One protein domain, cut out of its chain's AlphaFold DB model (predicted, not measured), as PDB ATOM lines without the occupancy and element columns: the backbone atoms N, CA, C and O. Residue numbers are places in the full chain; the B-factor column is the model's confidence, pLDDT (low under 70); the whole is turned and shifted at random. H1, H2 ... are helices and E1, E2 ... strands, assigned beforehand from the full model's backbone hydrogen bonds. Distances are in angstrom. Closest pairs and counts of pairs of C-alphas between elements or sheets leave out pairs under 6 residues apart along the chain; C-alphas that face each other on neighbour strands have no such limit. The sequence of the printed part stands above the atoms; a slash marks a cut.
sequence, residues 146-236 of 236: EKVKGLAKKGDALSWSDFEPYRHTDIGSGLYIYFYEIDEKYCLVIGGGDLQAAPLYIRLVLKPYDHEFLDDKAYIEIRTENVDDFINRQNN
ATOM      1  N   GLU A 146      46.513  52.061  84.681       97.69
ATOM      2  CA  GLU A 146      45.663  53.026  83.971       97.69
ATOM      3  C   GLU A 146      44.167  52.737  84.165       97.69
ATOM      4  O   GLU A 146      43.372  53.669  84.331       97.69
ATOM      5  N   LYS A 147      43.774  51.459  84.238       98.00
ATOM      6  CA  LYS A 147      42.403  51.081  84.606       98.00
ATOM      7  C   LYS A 147      42.092  51.443  86.056       98.00
ATOM      8  O   LYS A 147      41.046  52.036  86.301       98.00
ATOM      9  N   VAL A 148      43.017  51.206  86.991       98.06
ATOM     10  CA  VAL A 148      42.868  51.618  88.401       98.06
ATOM     11  C   VAL A 148      42.666  53.132  88.521       98.06
ATOM     12  O   VAL A 148      41.756  53.570  89.223       98.06
ATOM     13  N   LYS A 149      43.421  53.952  87.776       97.94
ATOM     14  CA  LYS A 149      43.200  55.412  87.714       97.94
ATOM     15  C   LYS A 149      41.822  55.773  87.162       97.94
ATOM     16  O   LYS A 149      41.211  56.743  87.607       97.94
ATOM     17  N   GLY A 150      41.341  55.032  86.165       97.69
ATOM     18  CA  GLY A 150      39.994  55.187  85.619       97.69
ATOM     19  C   GLY A 150      38.912  54.889  86.657       97.69
ATOM     20  O   GLY A 150      38.001  55.698  86.829       97.69
ATOM     21  N   LEU A 151      39.055  53.775  87.375       98.19
ATOM     22  CA  LEU A 151      38.147  53.320  88.430       98.19
ATOM     23  C   LEU A 151      38.119  54.294  89.612       98.19
ATOM     24  O   LEU A 151      37.038  54.697  90.034       98.19
ATOM     25  N   ALA A 152      39.280  54.769  90.071       97.75
ATOM     26  CA  ALA A 152      39.410  55.715  91.186       97.75
ATOM     27  C   ALA A 152      38.561  56.992  91.018       97.75
ATOM     28  O   ALA A 152      38.077  57.559  91.994       97.75
ATOM     29  N   LYS A 153      38.291  57.425  89.776       97.69
ATOM     30  CA  LYS A 153      37.435  58.594  89.490       97.69
ATOM     31  C   LYS A 153      35.985  58.424  89.949       97.69
ATOM     32  O   LYS A 153      35.286  59.427  90.076       97.69
ATOM     33  N   LYS A 154      35.523  57.189  90.166       97.62
ATOM     34  CA  LYS A 154      34.186  56.904  90.703       97.62
ATOM     35  C   LYS A 154      34.085  57.211  92.205       97.62
ATOM     36  O   LYS A 154      32.971  57.397  92.689       97.62
ATOM     37  N   GLY A 155      35.208  57.316  92.925       96.94
ATOM     38  CA  GLY A 155      35.222  57.600  94.362       96.94
ATOM     39  C   GLY A 155      34.346  56.617  95.140       96.94
ATOM     40  O   GLY A 155      34.368  55.416  94.877       96.94
ATOM     41  N   ASP A 156      33.511  57.134  96.038       96.62
ATOM     42  CA  ASP A 156      32.604  56.336  96.879       96.62
ATOM     43  C   ASP A 156      31.545  55.529  96.105       96.62
ATOM     44  O   ASP A 156      30.874  54.688  96.699       96.62
ATOM     45  N   ALA A 157      31.386  55.751  94.794       96.94
ATOM     46  CA  ALA A 157      30.510  54.936  93.954       96.94
ATOM     47  C   ALA A 157      31.144  53.599  93.517       96.94
ATOM     48  O   ALA A 157      30.458  52.808  92.874       96.94
ATOM     49  N   LEU A 158      32.427  53.350  93.825       97.44
ATOM     50  CA  LEU A 158      33.066  52.060  93.552       97.44
ATOM     51  C   LEU A 158      32.442  50.927  94.373       97.44
ATOM     52  O   LEU A 158      32.219  51.045  95.579       97.44
ATOM     53  N   SER A 159      32.236  49.801  93.702       96.69
ATOM     54  CA  SER A 159      31.606  48.588  94.217       96.69
ATOM     55  C   SER A 159      32.383  47.343  93.788       96.69
ATOM     56  O   SER A 159      33.264  47.427  92.937       96.69
ATOM     57  N   TRP A 160      32.033  46.176  94.334       96.56
ATOM     58  CA  TRP A 160      32.594  44.887  93.909       96.56
ATOM     59  C   TRP A 160      32.409  44.627  92.406       96.56
ATOM     60  O   TRP A 160      33.357  44.225  91.736       96.56
ATOM     61  N   SER A 161      31.235  44.971  91.858       94.56
ATOM     62  CA  SER A 161      30.906  44.764  90.438       94.56
ATOM     63  C   SER A 161      31.811  45.514  89.459       94.56
ATOM     64  O   SER A 161      32.004  45.087  88.325       94.56
ATOM     65  N   ASP A 162      32.436  46.612  89.898       97.19
ATOM     66  CA  ASP A 162      33.387  47.348  89.064       97.19
ATOM     67  C   ASP A 162      34.663  46.545  88.774       97.19
ATOM     68  O   ASP A 162      35.429  46.917  87.882       97.19
ATOM     69  N   PHE A 163      34.887  45.465  89.527       95.50
ATOM     70  CA  PHE A 163      36.072  44.626  89.444       95.50
ATOM     71  C   PHE A 163      35.800  43.195  88.963       95.50
ATOM     72  O   PHE A 163      36.758  42.489  88.666       95.50
ATOM     73  N   GLU A 164      34.534  42.796  88.796       90.62
ATOM     74  CA  GLU A 164      34.131  41.495  88.228       90.62
ATOM     75  C   GLU A 164      34.811  41.142  86.892       90.62
ATOM     76  O   GLU A 164      35.165  39.978  86.703       90.62
ATOM     77  N   PRO A 165      35.064  42.095  85.967       92.19
ATOM     78  CA  PRO A 165      35.762  41.771  84.725       92.19
ATOM     79  C   PRO A 165      37.220  41.333  84.921       92.19
ATOM     80  O   PRO A 165      37.825  40.834  83.973       92.19
ATOM     81  N   TYR A 166      37.815  41.545  86.099       92.75
ATOM     82  CA  TYR A 166      39.224  41.264  86.370       92.75
ATOM     83  C   TYR A 166      39.397  39.996  87.202       92.75
ATOM     84  O   TYR A 166      38.658  39.716  88.146       92.75
ATOM     85  N   ARG A 167      40.447  39.245  86.877       89.31
ATOM     86  CA  ARG A 167      40.821  38.040  87.615       89.31
ATOM     87  C   ARG A 167      41.281  38.392  89.032       89.31
ATOM     88  O   ARG A 167      42.115  39.285  89.198       89.31
ATOM     89  N   HIS A 168      40.796  37.650  90.024       89.12
ATOM     90  CA  HIS A 168      41.206  37.789  91.420       89.12
ATOM     91  C   HIS A 168      41.375  36.437  92.112       89.12
ATOM     92  O   HIS A 168      40.996  35.394  91.581       89.12
ATOM     93  N   THR A 169      41.961  36.481  93.305       86.38
ATOM     94  CA  THR A 169      42.028  35.366  94.252       86.38
ATOM     95  C   THR A 169      41.402  35.819  95.564       86.38
ATOM     96  O   THR A 169      41.780  36.879  96.072       86.38
ATOM     97  N   ASP A 170      40.468  35.044  96.122       87.31
ATOM     98  CA  ASP A 170      39.997  35.284  97.486       87.31
ATOM     99  C   ASP A 170      41.040  34.780  98.493       87.31
ATOM    100  O   ASP A 170      41.348  33.593  98.582       87.31
ATOM    101  N   ILE A 171      41.627  35.716  99.233       86.06
ATOM    102  CA  ILE A 171      42.614  35.465 100.293       86.06
ATOM    103  C   ILE A 171      42.010  35.688 101.688       86.06
ATOM    104  O   ILE A 171      42.731  35.824 102.680       86.06
ATOM    105  N   GLY A 172      40.684  35.790 101.761       84.19
ATOM    106  CA  GLY A 172      39.929  36.056 102.970       84.19
ATOM    107  C   GLY A 172      39.777  34.851 103.896       84.19
ATOM    108  O   GLY A 172      39.817  33.690 103.498       84.19
ATOM    109  N   SER A 173      39.574  35.132 105.185       79.88
ATOM    110  CA  SER A 173      39.175  34.136 106.183       79.88
ATOM    111  C   SER A 173      38.090  34.736 107.073       79.88
ATOM    112  O   SER A 173      38.363  35.582 107.924       79.88
ATOM    113  N   GLY A 174      36.835  34.354 106.822       84.38
ATOM    114  CA  GLY A 174      35.655  34.931 107.482       84.38
ATOM    115  C   GLY A 174      35.230  36.314 106.963       84.38
ATOM    116  O   GLY A 174      34.234  36.852 107.436       84.38
ATOM    117  N   LEU A 175      35.961  36.871 105.996       87.38
ATOM    118  CA  LEU A 175      35.639  38.074 105.224       87.38
ATOM    119  C   LEU A 175      35.971  37.798 103.758       87.38
ATOM    120  O   LEU A 175      36.854  36.985 103.499       87.38
ATOM    121  N   TYR A 176      35.341  38.524 102.837       90.25
ATOM    122  CA  TYR A 176      35.742  38.529 101.433       90.25
ATOM    123  C   TYR A 176      36.957  39.439 101.279       90.25
ATOM    124  O   TYR A 176      36.878  40.625 101.626       90.25
ATOM    125  N   ILE A 177      38.084  38.900 100.800       92.50
ATOM    126  CA  ILE A 177      39.293  39.687 100.527       92.50
ATOM    127  C   ILE A 177      39.828  39.309  99.152       92.50
ATOM    128  O   ILE A 177      40.566  38.344  98.996       92.50
ATOM    129  N   TYR A 178      39.500  40.116  98.150       92.50
ATOM    130  CA  TYR A 178      39.892  39.859  96.771       92.50
ATOM    131  C   TYR A 178      41.224  40.530  96.455       92.50
ATOM    132  O   TYR A 178      41.363  41.755  96.541       92.50
ATOM    133  N   PHE A 179      42.200  39.705  96.087       91.38
ATOM    134  CA  PHE A 179      43.514  40.104  95.606       91.38
ATOM    135  C   PHE A 179      43.528  40.128  94.076       91.38
ATOM    136  O   PHE A 179      43.283  39.104  93.438       91.38
ATOM    137  N   TYR A 180      43.868  41.277  93.496       92.62
ATOM    138  CA  TYR A 180      44.029  41.453  92.055       92.62
ATOM    139  C   TYR A 180      45.492  41.750  91.733       92.62
ATOM    140  O   TYR A 180      46.064  42.749  92.188       92.62
ATOM    141  N   GLU A 181      46.083  40.896  90.904       90.62
ATOM    142  CA  GLU A 181      47.394  41.133  90.309       90.62
ATOM    143  C   GLU A 181      47.304  42.310  89.325       90.62
ATOM    144  O   GLU A 181      46.423  42.325  88.465       90.62
ATOM    145  N   ILE A 182      48.208  43.291  89.441       93.38
ATOM    146  CA  ILE A 182      48.357  44.359  88.437       93.38
ATOM    147  C   ILE A 182      49.663  44.152  87.672       93.38
ATOM    148  O   ILE A 182      49.659  44.036  86.452       93.38
ATOM    149  N   ASP A 183      50.787  44.124  88.390       90.69
ATOM    150  CA  ASP A 183      52.117  43.867  87.839       90.69
ATOM    151  C   ASP A 183      53.089  43.393  88.942       90.69
ATOM    152  O   ASP A 183      52.700  43.132  90.082       90.69
ATOM    153  N   GLU A 184      54.385  43.309  88.623       87.50
ATOM    154  CA  GLU A 184      55.434  42.891  89.566       87.50
ATOM    155  C   GLU A 184      55.561  43.789  90.816       87.50
ATOM    156  O   GLU A 184      56.171  43.383  91.807       87.50
ATOM    157  N   LYS A 185      55.030  45.019  90.788       89.88
ATOM    158  CA  LYS A 185      55.167  46.025  91.853       89.88
ATOM    159  C   LYS A 185      53.865  46.298  92.592       89.88
ATOM    160  O   LYS A 185      53.914  46.631  93.776       89.88
ATOM    161  N   TYR A 186      52.729  46.201  91.913       92.12
ATOM    162  CA  TYR A 186      51.444  46.646  92.435       92.12
ATOM    163  C   TYR A 186      50.401  45.532  92.428       92.12
ATOM    164  O   TYR A 186      50.335  44.695  91.529       92.12
ATOM    165  N   CYS A 187      49.544  45.567  93.440       93.38
ATOM    166  CA  CYS A 187      48.313  44.789  93.493       93.38
ATOM    167  C   CYS A 187      47.174  45.673  93.993       93.38
ATOM    168  O   CYS A 187      47.405  46.697  94.651       93.38
ATOM    169  N   LEU A 188      45.945  45.270  93.687       95.38
ATOM    170  CA  LEU A 188      44.753  45.838  94.298       95.38
ATOM    171  C   LEU A 188      44.176  44.841  95.300       95.38
ATOM    172  O   LEU A 188      44.135  43.643  95.033       95.38
ATOM    173  N   VAL A 189      43.708  45.342  96.437       94.56
ATOM    174  CA  VAL A 189      43.066  44.527  97.467       94.56
ATOM    175  C   VAL A 189      41.747  45.167  97.853       94.56
ATOM    176  O   VAL A 189      41.707  46.319  98.293       94.56
ATOM    177  N   ILE A 190      40.673  44.401  97.706       95.62
ATOM    178  CA  ILE A 190      39.311  44.815  98.036       95.62
ATOM    179  C   ILE A 190      38.823  43.932  99.169       95.62
ATOM    180  O   ILE A 190      38.979  42.718  99.097       95.62
ATOM    181  N   GLY A 191      38.265  44.524 100.221       94.75
ATOM    182  CA  GLY A 191      37.806  43.752 101.372       94.75
ATOM    183  C   GLY A 191      36.486  44.231 101.942       94.75
ATOM    184  O   GLY A 191      36.211  45.432 101.979       94.75
ATOM    185  N   GLY A 192      35.682  43.291 102.434       95.69
ATOM    186  CA  GLY A 192      34.422  43.571 103.114       95.69
ATOM    187  C   GLY A 192      33.745  42.322 103.670       95.69
ATOM    188  O   GLY A 192      34.186  41.199 103.447       95.69
ATOM    189  N   GLY A 193      32.685  42.532 104.451       92.19
ATOM    190  CA  GLY A 193      31.921  41.438 105.066       92.19
ATOM    191  C   GLY A 193      30.720  40.964 104.246       92.19
ATOM    192  O   GLY A 193      30.127  39.950 104.591       92.19
ATOM    193  N   ASP A 194      30.344  41.704 103.204       90.62
ATOM    194  CA  ASP A 194      29.162  41.442 102.384       90.62
ATOM    195  C   ASP A 194      29.406  41.993 100.970       90.62
ATOM    196  O   ASP A 194      29.763  43.165 100.817       90.62
ATOM    197  N   LEU A 195      29.229  41.148  99.951       89.38
ATOM    198  CA  LEU A 195      29.394  41.506  98.538       89.38
ATOM    199  C   LEU A 195      28.249  42.391  98.015       89.38
ATOM    200  O   LEU A 195      28.416  43.084  97.015       89.38
ATOM    201  N   GLN A 196      27.103  42.416  98.705       89.38
ATOM    202  CA  GLN A 196      25.976  43.305  98.396       89.38
ATOM    203  C   GLN A 196      26.122  44.688  99.046       89.38
ATOM    204  O   GLN A 196      25.431  45.639  98.671       89.38
ATOM    205  N   ALA A 197      27.028  44.820 100.018       93.69
ATOM    206  CA  ALA A 197      27.388  46.093 100.623       93.69
ATOM    207  C   ALA A 197      28.607  46.713  99.926       93.69
ATOM    208  O   ALA A 197      29.387  46.047  99.244       93.69
ATOM    209  N   ALA A 198      28.805  48.018 100.130       94.69
ATOM    210  CA  ALA A 198      30.011  48.683  99.656       94.69
ATOM    211  C   ALA A 198      31.267  48.049 100.294       94.69
ATOM    212  O   ALA A 198      31.251  47.771 101.501       94.69
ATOM    213  N   PRO A 199      32.368  47.877  99.537       96.94
ATOM    214  CA  PRO A 199      33.630  47.423 100.103       96.94
ATOM    215  C   PRO A 199      34.067  48.302 101.280       96.94
ATOM    216  O   PRO A 199      33.991  49.539 101.225       96.94
ATOM    217  N   LEU A 200      34.574  47.671 102.341       96.12
ATOM    218  CA  LEU A 200      35.147  48.386 103.482       96.12
ATOM    219  C   LEU A 200      36.393  49.158 103.050       96.12
ATOM    220  O   LEU A 200      36.577  50.303 103.465       96.12
ATOM    221  N   TYR A 201      37.209  48.567 102.177       95.62
ATOM    222  CA  TYR A 201      38.377  49.215 101.591       95.62
ATOM    223  C   TYR A 201      38.636  48.765 100.152       95.62
ATOM    224  O   TYR A 201      38.315  47.635  99.778       95.62
ATOM    225  N   ILE A 202      39.257  49.651  99.370       97.50
ATOM    226  CA  ILE A 202      39.756  49.388  98.016       97.50
ATOM    227  C   ILE A 202      41.172  49.960  97.930       97.50
ATOM    228  O   ILE A 202      41.385  51.155  97.705       97.50
ATOM    229  N   ARG A 203      42.165  49.108  98.179       95.94
ATOM    230  CA  ARG A 203      43.549  49.538  98.388       95.94
ATOM    231  C   ARG A 203      44.430  49.199  97.202       95.94
ATOM    232  O   ARG A 203      44.508  48.039  96.810       95.94
ATOM    233  N   LEU A 204      45.154  50.193  96.694       95.88
ATOM    234  CA  LEU A 204      46.323  49.965  95.846       95.88
ATOM    235  C   LEU A 204      47.536  49.796  96.759       95.88
ATOM    236  O   LEU A 204      47.830  50.692  97.551       95.88
ATOM    237  N   VAL A 205      48.220  48.659  96.656       92.44
ATOM    238  CA  VAL A 205      49.282  48.251  97.588       92.44
ATOM    239  C   VAL A 205      50.567  47.940  96.824       92.44
ATOM    240  O   VAL A 205      50.532  47.361  95.735       92.44
ATOM    241  N   LEU A 206      51.716  48.295  97.406       88.75
ATOM    242  CA  LEU A 206      53.017  47.798  96.950       88.75
ATOM    243  C   LEU A 206      53.194  46.328  97.339       88.75
ATOM    244  O   LEU A 206      53.196  45.989  98.526       88.75
ATOM    245  N   LYS A 207      53.411  45.465  96.349       79.69
ATOM    246  CA  LYS A 207      53.723  44.053  96.573       79.69
ATOM    247  C   LYS A 207      55.122  43.900  97.186       79.69
ATOM    248  O   LYS A 207      56.073  44.512  96.698       79.69
ATOM    249  N   PRO A 208      55.322  43.038  98.195       64.31
ATOM    250  CA  PRO A 208      56.520  42.217  98.236       64.31
ATOM    251  C   PRO A 208      56.351  41.015  97.290       64.31
ATOM    252  O   PRO A 208      55.241  40.600  96.968       64.31
ATOM    253  N   TYR A 209      57.475  40.436  96.877       49.16
ATOM    254  CA  TYR A 209      57.537  39.243  96.028       49.16
ATOM    255  C   TYR A 209      56.917  37.979  96.668       49.16
ATOM    256  O   TYR A 209      56.714  37.002  95.962       49.16
ATOM    257  N   ASP A 210      56.591  38.009  97.967       51.31
ATOM    258  CA  ASP A 210      56.019  36.894  98.726       51.31
ATOM    259  C   ASP A 210      54.791  37.387  99.502       51.31
ATOM    260  O   ASP A 210      54.888  38.392 100.196       51.31
ATOM    261  N   HIS A 211      53.657  36.692  99.386       53.78
ATOM    262  CA  HIS A 211      52.306  37.020  99.888       53.78
ATOM    263  C   HIS A 211      52.155  37.254 101.420       53.78
ATOM    264  O   HIS A 211      51.063  37.125 101.970       53.78
ATOM    265  N   GLU A 212      53.219  37.609 102.139       55.28
ATOM    266  CA  GLU A 212      53.213  37.910 103.567       55.28
ATOM    267  C   GLU A 212      52.753  39.353 103.842       55.28
ATOM    268  O   GLU A 212      53.488  40.328 103.663       55.28
ATOM    269  N   PHE A 213      51.507  39.432 104.316       55.53
ATOM    270  CA  PHE A 213      50.876  40.515 105.077       55.53
ATOM    271  C   PHE A 213      50.898  41.916 104.437       55.53
ATOM    272  O   PHE A 213      51.861  42.682 104.506       55.53
ATOM    273  N   LEU A 214      49.743  42.283 103.876       62.94
ATOM    274  CA  LEU A 214      49.472  43.578 103.243       62.94
ATOM    275  C   LEU A 214      49.498  44.769 104.224       62.94
ATOM    276  O   LEU A 214      49.697  45.901 103.787       62.94
ATOM    277  N   ASP A 215      49.327  44.531 105.528       63.38
ATOM    278  CA  ASP A 215      49.174  45.592 106.538       63.38
ATOM    279  C   ASP A 215      50.462  46.385 106.824       63.38
ATOM    280  O   ASP A 215      50.389  47.545 107.228       63.38
ATOM    281  N   ASP A 216      51.637  45.812 106.546       67.06
ATOM    282  CA  ASP A 216      52.932  46.488 106.734       67.06
ATOM    283  C   ASP A 216      53.396  47.264 105.488       67.06
ATOM    284  O   ASP A 216      54.512  47.799 105.449       67.06
ATOM    285  N   LYS A 217      52.590  47.290 104.420       72.44
ATOM    286  CA  LYS A 217      52.976  47.881 103.133       72.44
ATOM    287  C   LYS A 217      52.406  49.274 102.960       72.44
ATOM    288  O   LYS A 217      51.352  49.618 103.484       72.44
ATOM    289  N   ALA A 218      53.108  50.087 102.173       86.50
ATOM    290  CA  ALA A 218      52.540  51.346 101.732       86.50
ATOM    291  C   ALA A 218      51.346  51.048 100.818       86.50
ATOM    292  O   ALA A 218      51.464  50.284  99.853       86.50
ATOM    293  N   TYR A 219      50.215  51.663 101.135       92.50
ATOM    294  CA  TYR A 219      48.992  51.589 100.357       92.50
ATOM    295  C   TYR A 219      48.312  52.953 100.299       92.50
ATOM    296  O   TYR A 219      48.647  53.859 101.068       92.50
ATOM    297  N   ILE A 220      47.340  53.065  99.401       95.50
ATOM    298  CA  ILE A 220      46.346  54.140  99.392       95.50
ATOM    299  C   ILE A 220      44.943  53.565  99.217       95.50
ATOM    300  O   ILE A 220      44.774  52.533  98.567       95.50
ATOM    301  N   GLU A 221      43.939  54.244  99.761       96.75
ATOM    302  CA  GLU A 221      42.524  54.006  99.464       96.75
ATOM    303  C   GLU A 221      42.138  54.766  98.188       96.75
ATOM    304  O   GLU A 221      42.063  55.998  98.177       96.75
ATOM    305  N   ILE A 222      41.892  54.037  97.094       97.88
ATOM    306  CA  ILE A 222      41.750  54.653  95.764       97.88
ATOM    307  C   ILE A 222      40.473  55.485  95.613       97.88
ATOM    308  O   ILE A 222      40.373  56.276  94.678       97.88
ATOM    309  N   ARG A 223      39.494  55.320  96.515       97.75
ATOM    310  CA  ARG A 223      38.270  56.138  96.526       97.75
ATOM    311  C   ARG A 223      38.533  57.580  96.954       97.75
ATOM    312  O   ARG A 223      37.822  58.483  96.522       97.75
ATOM    313  N   THR A 224      39.537  57.798  97.802       97.00
ATOM    314  CA  THR A 224      39.774  59.094  98.458       97.00
ATOM    315  C   THR A 224      41.149  59.689  98.175       97.00
ATOM    316  O   THR A 224      41.338  60.892  98.344       97.00
ATOM    317  N   GLU A 225      42.115  58.872  97.762       97.25
ATOM    318  CA  GLU A 225      43.507  59.277  97.574       97.25
ATOM    319  C   GLU A 225      43.938  59.236  96.100       97.25
ATOM    320  O   GLU A 225      43.363  58.541  95.265       97.25
ATOM    321  N   ASN A 226      44.977  60.006  95.765       96.38
ATOM    322  CA  ASN A 226      45.461  60.136  94.394       96.38
ATOM    323  C   ASN A 226      46.467  59.024  94.030       96.38
ATOM    324  O   ASN A 226      47.540  58.909  94.628       96.38
ATOM    325  N   VAL A 227      46.128  58.240  93.001       96.69
ATOM    326  CA  VAL A 227      46.939  57.122  92.489       96.69
ATOM    327  C   VAL A 227      48.276  57.581  91.897       96.69
ATOM    328  O   VAL A 227      49.305  56.958  92.164       96.69
ATOM    329  N   ASP A 228      48.300  58.677  91.134       96.12
ATOM    330  CA  ASP A 228      49.536  59.198  90.536       96.12
ATOM    331  C   ASP A 228      50.520  59.672  91.615       96.12
ATOM    332  O   ASP A 228      51.707  59.348  91.561       96.12
ATOM    333  N   ASP A 229      50.034  60.375  92.642       95.88
ATOM    334  CA  ASP A 229      50.858  60.836  93.763       95.88
ATOM    335  C   ASP A 229      51.465  59.671  94.545       95.88
ATOM    336  O   ASP A 229      52.580  59.775  95.062       95.88
ATOM    337  N   PHE A 230      50.740  58.557  94.674       94.50
ATOM    338  CA  PHE A 230      51.259  57.353  95.315       94.50
ATOM    339  C   PHE A 230      52.385  56.718  94.499       94.50
ATOM    340  O   PHE A 230      53.467  56.503  95.040       94.50
ATOM    341  N   ILE A 231      52.171  56.501  93.200       92.50
ATOM    342  CA  ILE A 231      53.165  55.890  92.302       92.50
ATOM    343  C   ILE A 231      54.419  56.766  92.194       92.50
ATOM    344  O   ILE A 231      55.544  56.268  92.278       92.50
ATOM    345  N   ASN A 232      54.249  58.083  92.065       92.25
ATOM    346  CA  ASN A 232      55.364  59.024  91.950       92.25
ATOM    347  C   ASN A 232      56.240  59.056  93.211       92.25
ATOM    348  O   ASN A 232      57.447  59.260  93.104       92.25
ATOM    349  N   ARG A 233      55.669  58.815  94.399       87.81
ATOM    350  CA  ARG A 233      56.425  58.730  95.660       87.81
ATOM    351  C   ARG A 233      57.342  57.509  95.751       87.81
ATOM    352  O   ARG A 233      58.276  57.556  96.537       87.81
ATOM    353  N   GLN A 234      57.093  56.452  94.976       81.38
ATOM    354  CA  GLN A 234      57.889  55.214  95.019       81.38
ATOM    355  C   GLN A 234      58.987  55.159  93.953       81.38
ATOM    356  O   GLN A 234      59.886  54.324  94.027       81.38
ATOM    357  N   ASN A 235      58.904  56.030  92.946       74.75
ATOM    358  CA  ASN A 235      59.888  56.126  91.866       74.75
ATOM    359  C   ASN A 235      60.970  57.194  92.125       74.75
ATOM    360  O   ASN A 235      61.872  57.339  91.298       74.75
ATOM    361  N   ASN A 236      60.869  57.935  93.234       55.81
ATOM    362  CA  ASN A 236      61.815  58.964  93.680       55.81
ATOM    363  C   ASN A 236      62.621  58.472  94.882       55.81
ATOM    364  O   ASN A 236      63.818  58.829  94.957       55.81
TER     365      ASN A 236
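Overview. This is residues 146 to 236 of the 236 residues of an uncharacterized protein of Eubacterium plexicaudatum ASF492 (UniProt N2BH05). A small twisted sheet of four strands, E1 to E4, runs through the middle, with two short helices towards its E4 end: H2 packs over E3 and E4, and H1 meets H2 at a steep angle. From H1 a long loop, residues 153 to 175, leads round to the E1 edge, where residues 169 to 170 pair with residues 178 to 179 of E1, antiparallel. Along the 91 printed residues the order is H1 E1 E2 E3 E4 H2; the sheet, E1 - E2 - E3 - E4, is antiparallel throughout. The class is mixed, helices and strands, with under half of the residues in named elements. The whole is compact, with a radius of gyration of the C-alphas of 12.6 A and spans of 39 by 30 by 21 A.

Arrangement. Begin at H1, residues 146 to 152, which is not on the sheet, but only just, with 4 pairs of C-alphas within 10 A. Next look at E1, residues 176 to 181, an edge strand, and E2, residues 186 to 192: this hairpin has N 178 and O 190 2.8 A apart, within hydrogen-bond range. E2 and E3, residues 201 to 206, form a hairpin at 157 degrees, with N 189 and O 203 at 2.8 A. E3 and E4, residues 219 to 221, form a hairpin with N 204 and O 220 at 3.0 A. These four strands are a meander, each the antiparallel neighbour of the one before. H2, residues 227 to 234, is on the sheet at a height of 9.6 A over the sheet. It lies over E3 and, only just, with 3 C-alphas, over E4, and runs along the strands, 25 degrees from E3 on the local plane. The closest C-alphas of E4 and H2 are those of Ile 220 and Phe 230, 7.1 A apart. H1 and H2 touch, closest at the C-alphas of Lys 149 and Val 227, 6.3 A apart, with a steep tilt of 60 degrees, opposite ways. E1 and E4 are apart. In H1 every O i to N i+4 pair is within hydrogen-bond range; in H2, 3 of 4 are.

Along the chain. Find C-alpha 146 at (45.663, 53.026, 83.971), where H1 begins; it is 9.9 A long. E1 measures 16.3 A, E2 20.3 A, E3 15.4 A and E4 7.0 A. E2 begins at C-alpha 186, (51.444, 46.646, 92.435). H2, 11.4 A long, ends at C-alpha 234, (57.889, 55.214, 95.019).

Size, cuts and confidence. Look for the two C-alphas farthest apart at Gln 196 and Asn 236, 39.4 A. The printed part has no cut. The links H1 to E1, 23 residues, and E3 to E4, 12 residues, are long. The mean pLDDT of the printed part is 88.8; residues 208 to 216 and residue 236 are under 70.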